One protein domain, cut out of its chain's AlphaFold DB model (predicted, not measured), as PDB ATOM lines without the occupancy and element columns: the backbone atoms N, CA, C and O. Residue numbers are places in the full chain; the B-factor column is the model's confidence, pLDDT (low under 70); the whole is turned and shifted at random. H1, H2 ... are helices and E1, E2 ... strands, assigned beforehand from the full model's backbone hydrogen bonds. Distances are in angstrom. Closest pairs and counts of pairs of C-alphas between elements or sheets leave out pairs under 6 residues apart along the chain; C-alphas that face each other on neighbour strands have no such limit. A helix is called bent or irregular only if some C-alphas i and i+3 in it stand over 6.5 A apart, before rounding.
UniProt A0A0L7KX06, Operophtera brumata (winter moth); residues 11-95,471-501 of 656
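AT A GLANCE: This is residues 11 to 95 and 471 to 501 of the 656 residues of a protein of Operophtera brumata (winter moth) (UniProt A0A0L7KX06). A twisted four-strand sheet, E1 E6 E5 E4, runs through the middle, with helix H1 grazing it and helix H2 set off near the end of E4. The small hairpin E2 and E3 lies off one end of the sheet, near the start of H1. The 116 printed residues hold two named helices and six strands, in the order E1 E2 E3 H1 E4 E5 E6 H2; the sheet is mixed and the class is mixed, helices and strands. The whole is compact, with a radius of gyration of the C-alphas of 15.1 A, and only just flat, spanning 44 by 39 by 21 A.

HOW THE PARTS SIT: E4, residues 64 to 68, E5, residues 71 to 77, and E6, residues 83 to 89, form a meander, each strand the antiparallel neighbour of the one before. N 66 and O 73 are 2.8 A apart, and N 74 and O 86 2.8 A. Edge strand E1, residues 15 to 19, is parallel to E6 at 17 degrees, with N 17 and O 85 2.8 A apart. H1, residues 37 to 53, only grazes the sheet with residues 38 to 46. H2, residues 485 to 499, only just on the sheet with 5 pairs of C-alphas within 10 A, only grazes it with residues 487 to 492. H1 and H2 are apart. E2, residues 23 to 26, and E3, residues 29 to 35, form a hairpin, with N 24 and O 34 2.9 A apart. Every O i to N i+4 pair is within hydrogen-bond range in H2, and 11 of 13 in H1.

IN THESE COORDINATES: E1 begins at C-alpha 15, (137.345, 144.482, 140.048). E5 is 20.6 A long and E6 18.7 A. H1, 23.9 A long, is only just irregular, C-alphas 44 and 47 being 6.6 A apart, with a kink of 37 degrees near residue 47. H2, 19.3 A long, ends at C-alpha 499, (155.467, 142.664, 152.009).

THE WHOLE: Residues 96 to 470 are not printed; C-alphas 95 and 471 are 25.2 A apart across the cut. Of the links printed whole, none is long. Residues 11 to 14, 27 to 31, 95, 498 and 501 have pLDDT under 70.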
ATOM      1  N   CYS A  11     133.951 152.007 130.044       49.03
ATOM      2  CA  CYS A  11     134.928 151.772 131.087       49.03
ATOM      3  C   CYS A  11     134.975 150.266 131.342       49.03
ATOM      4  O   CYS A  11     134.019 149.683 131.851       49.03
ATOM      5  N   LEU A  12     136.091 149.635 130.981       55.16
ATOM      6  CA  LEU A  12     136.443 148.328 131.521       55.16
ATOM      7  C   LEU A  12     136.869 148.550 132.972       55.16
ATOM      8  O   LEU A  12     137.911 149.155 133.218       55.16
ATOM      9  N   PHE A  13     136.060 148.078 133.916       66.12
ATOM     10  CA  PHE A  13     136.390 148.123 135.336       66.12
ATOM     11  C   PHE A  13     136.932 146.756 135.762       66.12
ATOM     12  O   PHE A  13     136.155 145.805 135.884       66.12
ATOM     13  N   PRO A  14     138.255 146.604 135.959       69.00
ATOM     14  CA  PRO A  14     138.783 145.433 136.636       69.00
ATOM     15  C   PRO A  14     138.449 145.531 138.130       69.00
ATOM     16  O   PRO A  14     138.944 146.415 138.830       69.00
ATOM     17  N   ALA A  15     137.612 144.624 138.622       76.88
ATOM     18  CA  ALA A  15     137.345 144.482 140.048       76.88
ATOM     19  C   ALA A  15     138.422 143.583 140.667       76.88
ATOM     20  O   ALA A  15     138.692 142.506 140.136       76.88
ATOM     21  N   ASN A  16     139.035 144.012 141.772       80.06
ATOM     22  CA  ASN A  16     140.073 143.248 142.462       80.06
ATOM     23  C   ASN A  16     139.611 142.902 143.884       80.06
ATOM     24  O   ASN A  16     139.321 143.800 144.670       80.06
ATOM     25  N   ILE A  17     139.565 141.612 144.217       81.50
ATOM     26  CA  ILE A  17     139.291 141.095 145.566       81.50
ATOM     27  C   ILE A  17     140.616 140.604 146.148       81.50
ATOM     28  O   ILE A  17     141.318 139.838 145.497       81.50
ATOM     29  N   PHE A  18     140.962 141.001 147.371       78.44
ATOM     30  CA  PHE A  18     142.162 140.517 148.058       78.44
ATOM     31  C   PHE A  18     141.760 139.641 149.242       78.44
ATOM     32  O   PHE A  18     141.225 140.146 150.226       78.44
ATOM     33  N   MET A  19     142.037 138.341 149.158       78.81
ATOM     34  CA  MET A  19     141.794 137.399 150.249       78.81
ATOM     35  C   MET A  19     143.077 137.184 151.044       78.81
ATOM     36  O   MET A  19     144.049 136.613 150.545       78.81
ATOM     37  N   ASP A  20     143.073 137.659 152.287       74.81
ATOM     38  CA  ASP A  20     144.135 137.379 153.247       74.81
ATOM     39  C   ASP A  20     143.977 135.955 153.802       74.81
ATOM     40  O   ASP A  20     142.866 135.513 154.085       74.81
ATOM     41  N   ASP A  21     145.101 135.254 153.985       76.12
ATOM     42  CA  ASP A  21     145.145 133.876 154.501       76.12
ATOM     43  C   ASP A  21     144.261 132.899 153.707       76.12
ATOM     44  O   ASP A  21     143.491 132.116 154.261       76.12
ATOM     45  N   ALA A  22     144.361 132.971 152.378       84.88
ATOM     46  CA  ALA A  22     143.506 132.238 151.447       84.88
ATOM     47  C   ALA A  22     143.770 130.722 151.415       84.88
ATOM     48  O   ALA A  22     142.994 129.978 150.815       84.88
ATOM     49  N   PHE A  23     144.850 130.264 152.049       86.38
ATOM     50  CA  PHE A  23     145.318 128.888 151.980       86.38
ATOM     51  C   PHE A  23     145.449 128.253 153.366       86.38
ATOM     52  O   PHE A  23     145.827 128.903 154.345       86.38
ATOM     53  N   GLU A  24     145.173 126.959 153.428       83.56
ATOM     54  CA  GLU A  24     145.338 126.109 154.604       83.56
ATOM     55  C   GLU A  24     146.096 124.830 154.230       83.56
ATOM     56  O   GLU A  24     146.183 124.471 153.056       83.56
ATOM     57  N   LEU A  25     146.658 124.146 155.227       80.62
ATOM     58  CA  LEU A  25     147.331 122.870 155.002       80.62
ATOM     59  C   LEU A  25     146.315 121.812 154.574       80.62
ATOM     60  O   LEU A  25     145.243 121.693 155.173       80.62
ATOM     61  N   ALA A  26     146.664 121.035 153.556       74.31
ATOM     62  CA  ALA A  26     145.798 119.994 153.047       74.31
ATOM     63  C   ALA A  26     145.655 118.852 154.065       74.31
ATOM     64  O   ALA A  26     146.601 118.452 154.742       74.31
ATOM     65  N   SER A  27     144.460 118.265 154.148       68.94
ATOM     66  CA  SER A  27     144.140 117.247 155.163       68.94
ATOM     67  C   SER A  27     144.951 115.950 155.046       68.94
ATOM     68  O   SER A  27     144.945 115.138 155.967       68.94
ATOM     69  N   HIS A  28     145.600 115.724 153.903       68.00
ATOM     70  CA  HIS A  28     146.336 114.504 153.578       68.00
ATOM     71  C   HIS A  28     147.862 114.687 153.606       68.00
ATOM     72  O   HIS A  28     148.573 113.685 153.629       68.00
ATOM     73  N   ASN A  29     148.369 115.927 153.606       68.69
ATOM     74  CA  ASN A  29     149.801 116.219 153.602       68.69
ATOM     75  C   ASN A  29     150.090 117.584 154.254       68.69
ATOM     76  O   ASN A  29     149.500 118.595 153.885       68.69
ATOM     77  N   SER A  30     151.043 117.617 155.187       62.38
ATOM     78  CA  SER A  30     151.482 118.830 155.889       62.38
ATOM     79  C   SER A  30     152.349 119.773 155.046       62.38
ATOM     80  O   SER A  30     152.712 120.841 155.530       62.38
ATOM     81  N   GLU A  31     152.729 119.377 153.829       66.19
ATOM     82  CA  GLU A  31     153.517 120.205 152.903       66.19
ATOM     83  C   GLU A  31     152.660 120.850 151.797       66.19
ATOM     84  O   GLU A  31     153.076 121.842 151.202       66.19
ATOM     85  N   ASP A  32     151.452 120.332 151.551       74.19
ATOM     86  CA  ASP A  32     150.574 120.822 150.490       74.19
ATOM     87  C   ASP A  32     149.600 121.881 151.020       74.19
ATOM     88  O   ASP A  32     148.956 121.712 152.055       74.19
ATOM     89  N   MET A  33     149.473 122.981 150.280       78.81
ATOM     90  CA  MET A  33     148.547 124.071 150.584       78.81
ATOM     91  C   MET A  33     147.328 123.977 149.666       78.81
ATOM     92  O   MET A  33     147.473 123.904 148.443       78.81
ATOM     93  N   GLN A  34     146.132 124.011 150.249       85.25
ATOM     94  CA  GLN A  34     144.846 124.031 149.545       85.25
ATOM     95  C   GLN A  34     144.105 125.342 149.812       85.25
ATOM     96  O   GLN A  34     144.394 126.040 150.788       85.25
ATOM     97  N   ALA A  35     143.151 125.697 148.951       87.25
ATOM     98  CA  ALA A  35     142.347 126.890 149.175       87.25
ATOM     99  C   ALA A  35     141.402 126.668 150.363       87.25
ATOM    100  O   ALA A  35     140.763 125.621 150.475       87.25
ATOM    101  N   ASN A  36     141.308 127.655 151.252       87.69
ATOM    102  CA  ASN A  36     140.469 127.541 152.440       87.69
ATOM    103  C   ASN A  36     138.968 127.560 152.077       87.69
ATOM    104  O   ASN A  36     138.563 127.967 150.983       87.69
ATOM    105  N   ARG A  37     138.116 127.207 153.044       86.94
ATOM    106  CA  ARG A  37     136.650 127.201 152.865       86.94
ATOM    107  C   ARG A  37     136.039 128.528 152.387       86.94
ATOM    108  O   ARG A  37     134.969 128.521 151.792       86.94
ATOM    109  N   PHE A  38     136.664 129.672 152.675       87.56
ATOM    110  CA  PHE A  38     136.140 130.982 152.279       87.56
ATOM    111  C   PHE A  38     136.386 131.248 150.796       87.56
ATOM    112  O   PHE A  38     135.518 131.803 150.129       87.56
ATOM    113  N   VAL A  39     137.540 130.825 150.271       88.94
ATOM    114  CA  VAL A  39     137.820 130.875 148.828       88.94
ATOM    115  C   VAL A  39     136.853 129.957 148.082       88.94
ATOM    116  O   VAL A  39     136.322 130.343 147.047       88.94
ATOM    117  N   GLN A  40     136.586 128.767 148.627       88.81
ATOM    118  CA  GLN A  40     135.626 127.818 148.053       88.81
ATOM    119  C   GLN A  40     134.213 128.422 148.007       88.81
ATOM    120  O   GLN A  40     133.602 128.465 146.943       88.81
ATOM    121  N   CYS A  41     133.760 129.005 149.121       88.56
ATOM    122  CA  CYS A  41     132.490 129.730 149.199       88.56
ATOM    123  C   CYS A  41     132.403 130.860 148.156       88.56
ATOM    124  O   CYS A  41     131.417 130.958 147.435       88.56
ATOM    125  N   LEU A  42     133.463 131.665 147.991       89.81
ATOM    126  CA  LEU A  42     133.497 132.719 146.970       89.81
ATOM    127  C   LEU A  42     133.299 132.158 145.552       89.81
ATOM    128  O   LEU A  42     132.545 132.728 144.766       89.81
ATOM    129  N   VAL A  43     133.979 131.059 145.214       89.94
ATOM    130  CA  VAL A  43     133.868 130.423 143.891       89.94
ATOM    131  C   VAL A  43     132.447 129.910 143.638       89.94
ATOM    132  O   VAL A  43     131.964 130.022 142.512       89.94
ATOM    133  N   GLU A  44     131.781 129.372 144.660       87.06
ATOM    134  CA  GLU A  44     130.394 128.896 144.580       87.06
ATOM    135  C   GLU A  44     129.397 130.053 144.423       87.06
ATOM    136  O   GLU A  44     128.525 129.995 143.554       87.06
ATOM    137  N   CYS A  45     129.566 131.132 145.191       89.69
ATOM    138  CA  CYS A  45     128.655 132.276 145.171       89.69
ATOM    139  C   CYS A  45     128.716 133.091 143.872       89.69
ATOM    140  O   CYS A  45     127.744 133.761 143.542       89.69
ATOM    141  N   ILE A  46     129.813 133.059 143.107       90.06
ATOM    142  CA  ILE A  46     129.968 133.921 141.920       90.06
ATOM    143  C   ILE A  46     128.881 133.695 140.855       90.06
ATOM    144  O   ILE A  46     128.386 134.669 140.284       90.06
ATOM    145  N   ASP A  47     128.491 132.445 140.586       87.00
ATOM    146  CA  ASP A  47     127.424 132.145 139.616       87.00
ATOM    147  C   ASP A  47     126.043 132.570 140.151       87.00
ATOM    148  O   ASP A  47     125.212 133.093 139.402       87.00
ATOM    149  N   GLU A  48     125.812 132.394 141.456       88.19
ATOM    150  CA  GLU A  48     124.589 132.826 142.140       88.19
ATOM    151  C   GLU A  48     124.451 134.353 142.107       88.19
ATOM    152  O   GLU A  48     123.449 134.869 141.607       88.19
ATOM    153  N   SER A  49     125.499 135.083 142.501       86.56
ATOM    154  CA  SER A  49     125.532 136.547 142.460       86.56
ATOM    155  C   SER A  49     125.371 137.082 141.036       86.56
ATOM    156  O   SER A  49     124.638 138.044 140.812       86.56
ATOM    157  N   ALA A  50     126.014 136.459 140.040       86.31
ATOM    158  CA  ALA A  50     125.836 136.855 138.644       86.31
ATOM    159  C   ALA A  50     124.389 136.640 138.170       86.31
ATOM    160  O   ALA A  50     123.853 137.466 137.427       86.31
ATOM    161  N   SER A  51     123.757 135.549 138.605       87.69
ATOM    162  CA  SER A  51     122.369 135.243 138.258       87.69
ATOM    163  C   SER A  51     121.385 136.230 138.881       87.69
ATOM    164  O   SER A  51     120.451 136.683 138.215       87.69
ATOM    165  N   GLU A  52     121.619 136.600 140.138       85.62
ATOM    166  CA  GLU A  52     120.808 137.573 140.867       85.62
ATOM    167  C   GLU A  52     120.904 138.968 140.235       85.62
ATOM    168  O   GLU A  52     119.881 139.566 139.901       85.62
ATOM    169  N   VAL A  53     122.122 139.448 139.952       83.19
ATOM    170  CA  VAL A  53     122.348 140.771 139.340       83.19
ATOM    171  C   VAL A  53     121.703 140.887 137.957       83.19
ATOM    172  O   VAL A  53     121.164 141.936 137.602       83.19
ATOM    173  N   HIS A  54     121.749 139.821 137.155       83.75
ATOM    174  CA  HIS A  54     121.172 139.821 135.809       83.75
ATOM    175  C   HIS A  54     119.711 139.353 135.758       83.75
ATOM    176  O   HIS A  54     119.136 139.321 134.666       83.75
ATOM    177  N   LEU A  55     119.109 139.014 136.906       85.31
ATOM    178  CA  LEU A  55     117.732 138.517 137.038       85.31
ATOM    179  C   LEU A  55     117.419 137.340 136.091       85.31
ATOM    180  O   LEU A  55     116.304 137.187 135.591       85.31
ATOM    181  N   THR A  56     118.425 136.512 135.816       86.38
ATOM    182  CA  THR A  56     118.345 135.337 134.943       86.38
ATOM    183  C   THR A  56     119.404 134.333 135.369       86.38
ATOM    184  O   THR A  56     120.413 134.715 135.939       86.38
ATOM    185  N   ASN A  57     119.228 133.050 135.062       87.75
ATOM    186  CA  ASN A  57     120.263 132.058 135.347       87.75
ATOM    187  C   ASN A  57     121.511 132.340 134.488       87.75
ATOM    188  O   ASN A  57     121.480 132.175 133.262       87.75
ATOM    189  N   VAL A  58     122.587 132.797 135.129       87.06
ATOM    190  CA  VAL A  58     123.888 133.081 134.523       87.06
ATOM    191  C   VAL A  58     124.889 132.074 135.061       87.06
ATOM    192  O   VAL A  58     125.123 131.988 136.260       87.06
ATOM    193  N   ARG A  59     125.537 131.346 134.151       87.50
ATOM    194  CA  ARG A  59     126.634 130.441 134.492       87.50
ATOM    195  C   ARG A  59     127.919 130.941 133.862       87.50
ATOM    196  O   ARG A  59     128.037 130.968 132.629       87.50
ATOM    197  N   LEU A  60     128.864 131.370 134.690       88.38
ATOM    198  CA  LEU A  60     130.139 131.879 134.219       88.38
ATOM    199  C   LEU A  60     131.076 130.723 133.867       88.38
ATOM    200  O   LEU A  60     130.899 129.569 134.256       88.38
ATOM    201  N   ARG A  61     132.086 131.031 133.050       89.19
ATOM    202  CA  ARG A  61     133.170 130.075 132.816       89.19
ATOM    203  C   ARG A  61     133.994 129.949 134.102       89.19
ATOM    204  O   ARG A  61     134.192 130.974 134.761       89.19
ATOM    205  N   PRO A  62     134.530 128.752 134.406       89.62
ATOM    206  CA  PRO A  62     135.461 128.581 135.512       89.62
ATOM    207  C   PRO A  62     136.599 129.611 135.468       89.62
ATOM    208  O   PRO A  62     137.045 129.971 134.368       89.62
ATOM    209  N   PRO A  63     137.082 130.083 136.629       93.12
ATOM    210  CA  PRO A  63     138.122 131.100 136.678       93.12
ATOM    211  C   PRO A  63     139.414 130.605 136.040       93.12
ATOM    212  O   PRO A  63     139.821 129.461 136.245       93.12
ATOM    213  N   LYS A  64     140.116 131.497 135.341       92.94
ATOM    214  CA  LYS A  64     141.521 131.252 135.009       92.94
ATOM    215  C   LYS A  64     142.356 131.294 136.284       92.94
ATOM    216  O   LYS A  64     142.197 132.222 137.081       92.94
ATOM    217  N   LYS A  65     143.246 130.321 136.461       92.75
ATOM    218  CA  LYS A  65     144.106 130.192 137.643       92.75
ATOM    219  C   LYS A  65     145.529 130.610 137.288       92.75
ATOM    220  O   LYS A  65     146.092 130.102 136.324       92.75
ATOM    221  N   TYR A  66     146.102 131.504 138.084       91.00
ATOM    222  CA  TYR A  66     147.473 131.978 137.937       91.00
ATOM    223  C   TYR A  66     148.261 131.688 139.218       91.00
ATOM    224  O   TYR A  66     147.903 132.230 140.269       91.00
ATOM    225  N   PRO A  67     149.333 130.883 139.161       88.44
ATOM    226  CA  PRO A  67     150.363 130.869 140.192       88.44
ATOM    227  C   PRO A  67     151.040 132.236 140.274       88.44
ATOM    228  O   PRO A  67     151.379 132.833 139.249       88.44
ATOM    229  N   THR A  68     151.231 132.755 141.485       87.44
ATOM    230  CA  THR A  68     151.839 134.076 141.680       87.44
ATOM    231  C   THR A  68     152.887 134.040 142.792       87.44
ATOM    232  O   THR A  68     152.803 133.202 143.694       87.44
ATOM    233  N   PRO A  69     153.864 134.972 142.802       83.94
ATOM    234  CA  PRO A  69     154.855 135.053 143.883       83.94
ATOM    235  C   PRO A  69     154.243 135.221 145.282       83.94
ATOM    236  O   PRO A  69     154.871 134.884 146.279       83.94
ATOM    237  N   TYR A  70     153.006 135.717 145.350       82.44
ATOM    238  CA  TYR A  70     152.259 135.962 146.579       82.44
ATOM    239  C   TYR A  70     151.296 134.840 146.993       82.44
ATOM    240  O   TYR A  70     150.652 134.964 148.036       82.44
ATOM    241  N   GLY A  71     151.150 133.784 146.188       88.44
ATOM    242  CA  GLY A  71     150.152 132.731 146.385       88.44
ATOM    243  C   GLY A  71     149.482 132.354 145.065       88.44
ATOM    244  O   GLY A  71     150.063 131.634 144.250       88.44
ATOM    245  N   GLY A  72     148.257 132.838 144.854       89.44
ATOM    246  CA  GLY A  72     147.487 132.557 143.645       89.44
ATOM    247  C   GLY A  72     146.589 133.704 143.206       89.44
ATOM    248  O   GLY A  72     146.315 134.638 143.957       89.44
ATOM    249  N   ARG A  73     146.111 133.645 141.965       91.62
ATOM    250  CA  ARG A  73     145.136 134.592 141.418       91.62
ATOM    251  C   ARG A  73     144.087 133.855 140.591       91.62
ATOM    252  O   ARG A  73     144.434 133.077 139.706       91.62
ATOM    253  N   LEU A  74     142.817 134.135 140.861       92.62
ATOM    254  CA  LEU A  74     141.667 133.645 140.103       92.62
ATOM    255  C   LEU A  74     141.091 134.790 139.270       92.62
ATOM    256  O   LEU A  74     140.914 135.893 139.783       92.62
ATOM    257  N   VAL A  75     140.816 134.556 137.987       92.25
ATOM    258  CA  VAL A  75     140.279 135.586 137.086       92.25
ATOM    259  C   VAL A  75     139.022 135.090 136.388       92.25
ATOM    260  O   VAL A  75     139.079 134.170 135.570       92.25
ATOM    261  N   TRP A  76     137.901 135.759 136.645       92.19
ATOM    262  CA  TRP A  76     136.653 135.576 135.912       92.19
ATOM    263  C   TRP A  76     136.487 136.669 134.862       92.19
ATOM    264  O   TRP A  76     136.873 137.824 135.055       92.19
ATOM    265  N   THR A  77     135.876 136.300 133.738       90.06
ATOM    266  CA  THR A  77     135.365 137.267 132.762       90.06
ATOM    267  C   THR A  77     133.862 137.381 132.967       90.06
ATOM    268  O   THR A  77     133.124 136.451 132.644       90.06
ATOM    269  N   LEU A  78     133.432 138.508 133.526       86.88
ATOM    270  CA  LEU A  78     132.033 138.819 133.785       86.88
ATOM    271  C   LEU A  78     131.303 139.211 132.485       86.88
ATOM    272  O   LEU A  78     131.947 139.577 131.487       86.88
ATOM    273  N   PRO A  79     129.956 139.184 132.476       81.88
ATOM    274  CA  PRO A  79     129.166 139.728 131.379       81.88
ATOM    275  C   PRO A  79     129.581 141.177 131.076       81.88
ATOM    276  O   PRO A  79     129.870 141.964 131.973       81.88
ATOM    277  N   GLY A  80     129.698 141.522 129.792       78.81
ATOM    278  CA  GLY A  80     130.249 142.819 129.371       78.81
ATOM    279  C   GLY A  80     131.782 142.887 129.287       78.81
ATOM    280  O   GLY A  80     132.318 143.961 129.043       78.81
ATOM    281  N   LYS A  81     132.488 141.748 129.412       83.25
ATOM    282  CA  LYS A  81     133.961 141.610 129.307       83.25
ATOM    283  C   LYS A  81     134.761 142.235 130.459       83.25
ATOM    284  O   LYS A  81     135.990 142.291 130.376       83.25
ATOM    285  N   ASN A  82     134.098 142.661 131.532       84.00
ATOM    286  CA  ASN A  82     134.779 143.103 132.746       84.00
ATOM    287  C   ASN A  82     135.505 141.929 133.407       84.00
ATOM    288  O   ASN A  82     135.040 140.788 133.358       84.00
ATOM    289  N   LYS A  83     136.659 142.201 134.014       87.00
ATOM    290  CA  LYS A  83     137.436 141.180 134.722       87.00
ATOM    291  C   LYS A  83     137.185 141.299 136.217       87.00
ATOM    292  O   LYS A  83     137.333 142.384 136.770       87.00
ATOM    293  N   LEU A  84     136.865 140.181 136.856       88.44
ATOM    294  CA  LEU A  84     136.934 140.038 138.306       88.44
ATOM    295  C   LEU A  84     138.201 139.253 138.631       88.44
ATOM    296  O   LEU A  84     138.373 138.132 138.156       88.44
ATOM    297  N   ILE A  85     139.098 139.857 139.396       89.69
ATOM    298  CA  ILE A  85     140.409 139.322 139.743       89.69
ATOM    299  C   ILE A  85     140.426 139.106 141.256       89.69
ATOM    300  O   ILE A  85     140.393 140.060 142.023       89.69
ATOM    301  N   CYS A  86     140.473 137.860 141.710       89.50
ATOM    302  CA  CYS A  86     140.653 137.537 143.120       89.50
ATOM    303  C   CYS A  86     142.109 137.141 143.375       89.50
ATOM    304  O   CYS A  86     142.614 136.173 142.808       89.50
ATOM    305  N   HIS A  87     142.789 137.905 144.219       88.31
ATOM    306  CA  HIS A  87     144.143 137.661 144.685       88.31
ATOM    307  C   HIS A  87     144.096 136.839 145.975       88.31
ATOM    308  O   HIS A  87     143.608 137.310 147.004       88.31
ATOM    309  N   LEU A  88     144.631 135.625 145.919       88.88
ATOM    310  CA  LEU A  88     144.727 134.688 147.030       88.88
ATOM    311  C   LEU A  88     146.109 134.834 147.667       88.88
ATOM    312  O   LEU A  88     147.117 134.446 147.067       88.88
ATOM    313  N   LYS A  89     146.177 135.429 148.861       84.50
ATOM    314  CA  LYS A  89     147.452 135.633 149.553       84.50
ATOM    315  C   LYS A  89     147.811 134.429 150.408       84.50
ATOM    316  O   LYS A  89     147.025 133.992 151.250       84.50
ATOM    317  N   ASP A  90     149.039 133.964 150.236       81.25
ATOM    318  CA  ASP A  90     149.662 132.970 151.096       81.25
ATOM    319  C   ASP A  90     150.405 133.663 152.247       81.25
ATOM    320  O   ASP A  90     151.347 134.437 152.038       81.25
ATOM    321  N   LYS A  91     149.982 133.374 153.482       73.81
ATOM    322  CA  LYS A  91     150.585 133.926 154.705       73.81
ATOM    323  C   LYS A  91     152.051 133.529 154.899       73.81
ATOM    324  O   LYS A  91     152.755 134.213 155.638       73.81
ATOM    325  N   MET A  92     152.500 132.441 154.272       73.50
ATOM    326  CA  MET A  92     153.892 131.992 154.343       73.50
ATOM    327  C   MET A  92     154.787 132.773 153.375       73.50
ATOM    328  O   MET A  92     155.994 132.851 153.586       73.50
ATOM    329  N   LYS A  93     154.203 133.385 152.336       75.25
ATOM    330  CA  LYS A  93     154.931 134.147 151.307       75.25
ATOM    331  C   LYS A  93     154.903 135.649 151.562       75.25
ATOM    332  O   LYS A  93     155.838 136.347 151.179       75.25
ATOM    333  N   ILE A  94     153.851 136.151 152.212       70.44
ATOM    334  CA  ILE A  94     153.640 137.580 152.460       70.44
ATOM    335  C   ILE A  94     153.226 137.879 153.895       70.44
ATOM    336  O   ILE A  94     152.442 137.169 154.522       70.44
ATOM    337  N   ARG A  95     153.699 139.031 154.371       63.56
ATOM    338  CA  ARG A  95     153.301 139.713 155.594       63.56
ATOM    339  C   ARG A  95     151.791 139.717 155.777       63.56
ATOM    340  O   ARG A  95     151.031 140.327 155.025       63.56
ATOM    341  N   GLU A 471     145.149 122.274 141.404       82.06
ATOM    342  CA  GLU A 471     144.449 121.010 141.184       82.06
ATOM    343  C   GLU A 471     143.280 120.817 142.164       82.06
ATOM    344  O   GLU A 471     142.565 119.822 142.055       82.06
ATOM    345  N   ASP A 472     143.049 121.773 143.077       80.88
ATOM    346  CA  ASP A 472     141.961 121.721 144.055       80.88
ATOM    347  C   ASP A 472     140.605 121.548 143.335       80.88
ATOM    348  O   ASP A 472     140.204 122.427 142.549       80.88
ATOM    349  N   PRO A 473     139.891 120.428 143.575       78.81
ATOM    350  CA  PRO A 473     138.607 120.148 142.939       78.81
ATOM    351  C   PRO A 473     137.553 121.233 143.187       78.81
ATOM    352  O   PRO A 473     136.692 121.447 142.329       78.81
ATOM    353  N   ASN A 474     137.640 121.936 144.321       83.00
ATOM    354  CA  ASN A 474     136.662 122.940 144.737       83.00
ATOM    355  C   ASN A 474     136.813 124.268 143.976       83.00
ATOM    356  O   ASN A 474     135.889 125.074 143.939       83.00
ATOM    357  N   LEU A 475     137.945 124.496 143.300       82.56
ATOM    358  CA  LEU A 475     138.196 125.724 142.529       82.56
ATOM    359  C   LEU A 475     137.737 125.643 141.066       82.56
ATOM    360  O   LEU A 475     138.157 126.459 140.241       82.56
ATOM    361  N   GLN A 476     136.903 124.650 140.736       81.94
ATOM    362  CA  GLN A 476     136.448 124.327 139.382       81.94
ATOM    363  C   GLN A 476     137.606 124.020 138.398       81.94
ATOM    364  O   GLN A 476     138.788 124.293 138.631       81.94
ATOM    365  N   LYS A 477     137.291 123.406 137.251       82.81
ATOM    366  CA  LYS A 477     138.288 123.035 136.224       82.81
ATOM    367  C   LYS A 477     138.513 124.177 135.229       82.81
ATOM    368  O   LYS A 477     138.043 124.118 134.095       82.81
ATOM    369  N   GLY A 478     139.177 125.235 135.687       82.00
ATOM    370  CA  GLY A 478     139.583 126.377 134.864       82.00
ATOM    371  C   GLY A 478     140.933 126.205 134.167       82.00
ATOM    372  O   GLY A 478     141.726 125.340 134.530       82.00
ATOM    373  N   GLU A 479     141.184 127.038 133.156       88.69
ATOM    374  CA  GLU A 479     142.474 127.121 132.458       88.69
ATOM    375  C   GLU A 479     143.562 127.647 133.406       88.69
ATOM    376  O   GLU A 479     143.333 128.609 134.146       88.69
ATOM    377  N   VAL A 480     144.742 127.028 133.369       87.25
ATOM    378  CA  VAL A 480     145.938 127.506 134.070       87.25
ATOM    379  C   VAL A 480     146.733 128.395 133.129       87.25
ATOM    380  O   VAL A 480     147.028 127.996 132.005       87.25
ATOM    381  N   ASP A 481     147.077 129.586 133.594       88.69
ATOM    382  CA  ASP A 481     147.827 130.580 132.835       88.69
ATOM    383  C   ASP A 481     148.883 131.226 133.749       88.69
ATOM    384  O   ASP A 481     148.820 131.108 134.976       88.69
ATOM    385  N   PHE A 482     149.884 131.886 133.172       87.31
ATOM    386  CA  PHE A 482     151.061 132.357 133.907       87.31
ATOM    387  C   PHE A 482     151.226 133.871 133.798       87.31
ATOM    388  O   PHE A 482     150.829 134.507 132.822       87.31
ATOM    389  N   LEU A 483     151.798 134.468 134.845       85.69
ATOM    390  CA  LEU A 483     152.141 135.887 134.832       85.69
ATOM    391  C   LEU A 483     153.251 136.163 133.809       85.69
ATOM    392  O   LEU A 483     154.117 135.324 133.564       85.69
ATOM    393  N   THR A 484     153.259 137.374 133.252       87.12
ATOM    394  CA  THR A 484     154.391 137.826 132.430       87.12
ATOM    395  C   THR A 484     155.649 137.976 133.288       87.12
ATOM    396  O   THR A 484     155.554 138.261 134.481       87.12
ATOM    397  N   THR A 485     156.837 137.844 132.691       82.75
ATOM    398  CA  THR A 485     158.112 138.001 133.417       82.75
ATOM    399  C   THR A 485     158.206 139.348 134.135       82.75
ATOM    400  O   THR A 485     158.560 139.379 135.308       82.75
ATOM    401  N   ALA A 486     157.790 140.436 133.479       78.44
ATOM    402  CA  ALA A 486     157.776 141.774 134.071       78.44
ATOM    403  C   ALA A 486     156.840 141.873 135.290       78.44
ATOM    404  O   ALA A 486     157.177 142.506 136.286       78.44
ATOM    405  N   GLU A 487     155.672 141.223 135.241       79.81
ATOM    406  CA  GLU A 487     154.741 141.199 136.374       79.81
ATOM    407  C   GLU A 487     155.284 140.339 137.528       79.81
ATOM    408  O   GLU A 487     155.128 140.703 138.693       79.81
ATOM    409  N   ILE A 488     155.961 139.223 137.230       81.38
ATOM    410  CA  ILE A 488     156.636 138.396 138.243       81.38
ATOM    411  C   ILE A 488     157.726 139.199 138.956       81.38
ATOM    412  O   ILE A 488     157.795 139.151 140.183       81.38
ATOM    413  N   GLU A 489     158.566 139.914 138.206       80.56
ATOM    414  CA  GLU A 489     159.621 140.774 138.758       80.56
ATOM    415  C   GLU A 489     159.028 141.892 139.617       80.56
ATOM    416  O   GLU A 489     159.406 142.015 140.778       80.56
ATOM    417  N   PHE A 490     157.999 142.591 139.125       81.69
ATOM    418  CA  PHE A 490     157.276 143.596 139.907       81.69
ATOM    419  C   PHE A 490     156.779 143.050 141.255       81.69
ATOM    420  O   PHE A 490     156.992 143.671 142.296       81.69
ATOM    421  N   TRP A 491     156.126 141.880 141.262       79.69
ATOM    422  CA  TRP A 491     155.629 141.287 142.507       79.69
ATOM    423  C   TRP A 491     156.760 140.862 143.437       79.69
ATOM    424  O   TRP A 491     156.621 141.029 144.646       79.69
ATOM    425  N   LYS A 492     157.864 140.331 142.905       81.44
ATOM    426  CA  LYS A 492     159.040 139.988 143.714       81.44
ATOM    427  C   LYS A 492     159.636 141.230 144.373       81.44
ATOM    428  O   LYS A 492     159.817 141.218 145.586       81.44
ATOM    429  N   ASP A 493     159.830 142.306 143.616       78.50
ATOM    430  CA  ASP A 493     160.373 143.568 144.128       78.50
ATOM    431  C   ASP A 493     159.450 144.195 145.181       78.50
ATOM    432  O   ASP A 493     159.902 144.617 146.247       78.50
ATOM    433  N   LEU A 494     158.134 144.198 144.934       77.06
ATOM    434  CA  LEU A 494     157.143 144.701 145.888       77.06
ATOM    435  C   LEU A 494     157.127 143.873 147.180       77.06
ATOM    436  O   LEU A 494     157.027 144.431 148.280       77.06
ATOM    437  N   ILE A 495     157.205 142.543 147.055       75.25
ATOM    438  CA  ILE A 495     157.266 141.649 148.210       75.25
ATOM    439  C   ILE A 495     158.530 141.932 149.007       75.25
ATOM    440  O   ILE A 495     158.435 142.194 150.207       75.25
ATOM    441  N   ASP A 496     159.675 141.972 148.338       76.81
ATOM    442  CA  ASP A 496     160.978 142.190 148.955       76.81
ATOM    443  C   ASP A 496     161.084 143.542 149.659       76.81
ATOM    444  O   ASP A 496     161.585 143.602 150.783       76.81
ATOM    445  N   ALA A 497     160.547 144.600 149.056       72.56
ATOM    446  CA  ALA A 497     160.592 145.943 149.622       72.56
ATOM    447  C   ALA A 497     159.580 146.164 150.763       72.56
ATOM    448  O   ALA A 497     159.888 146.869 151.725       72.56
ATOM    449  N   TYR A 498     158.366 145.596 150.677       66.81
ATOM    450  CA  TYR A 498     157.259 146.030 151.545       66.81
ATOM    451  C   TYR A 498     156.428 144.927 152.194       66.81
ATOM    452  O   TYR A 498     155.736 145.228 153.182       66.81
ATOM    453  N   LEU A 499     156.423 143.712 151.643       70.00
ATOM    454  CA  LEU A 499     155.467 142.664 152.009       70.00
ATOM    455  C   LEU A 499     156.114 141.367 152.492       70.00
ATOM    456  O   LEU A 499     155.373 140.423 152.741       70.00
ATOM    457  N   ARG A 500     157.436 141.280 152.662       71.81
ATOM    458  CA  ARG A 500     158.052 140.096 153.276       71.81
ATOM    459  C   ARG A 500     157.469 139.844 154.670       71.81
ATOM    460  O   ARG A 500     157.232 140.813 155.403       71.81
ATOM    461  N   PRO A 501     157.216 138.573 155.041       61.72
ATOM    462  CA  PRO A 501     156.862 138.221 156.408       61.72
ATOM    463  C   PRO A 501     157.836 138.891 157.380       61.72
ATOM    464  O   PRO A 501     159.043 138.879 157.158       61.72
TER     465      PRO A 501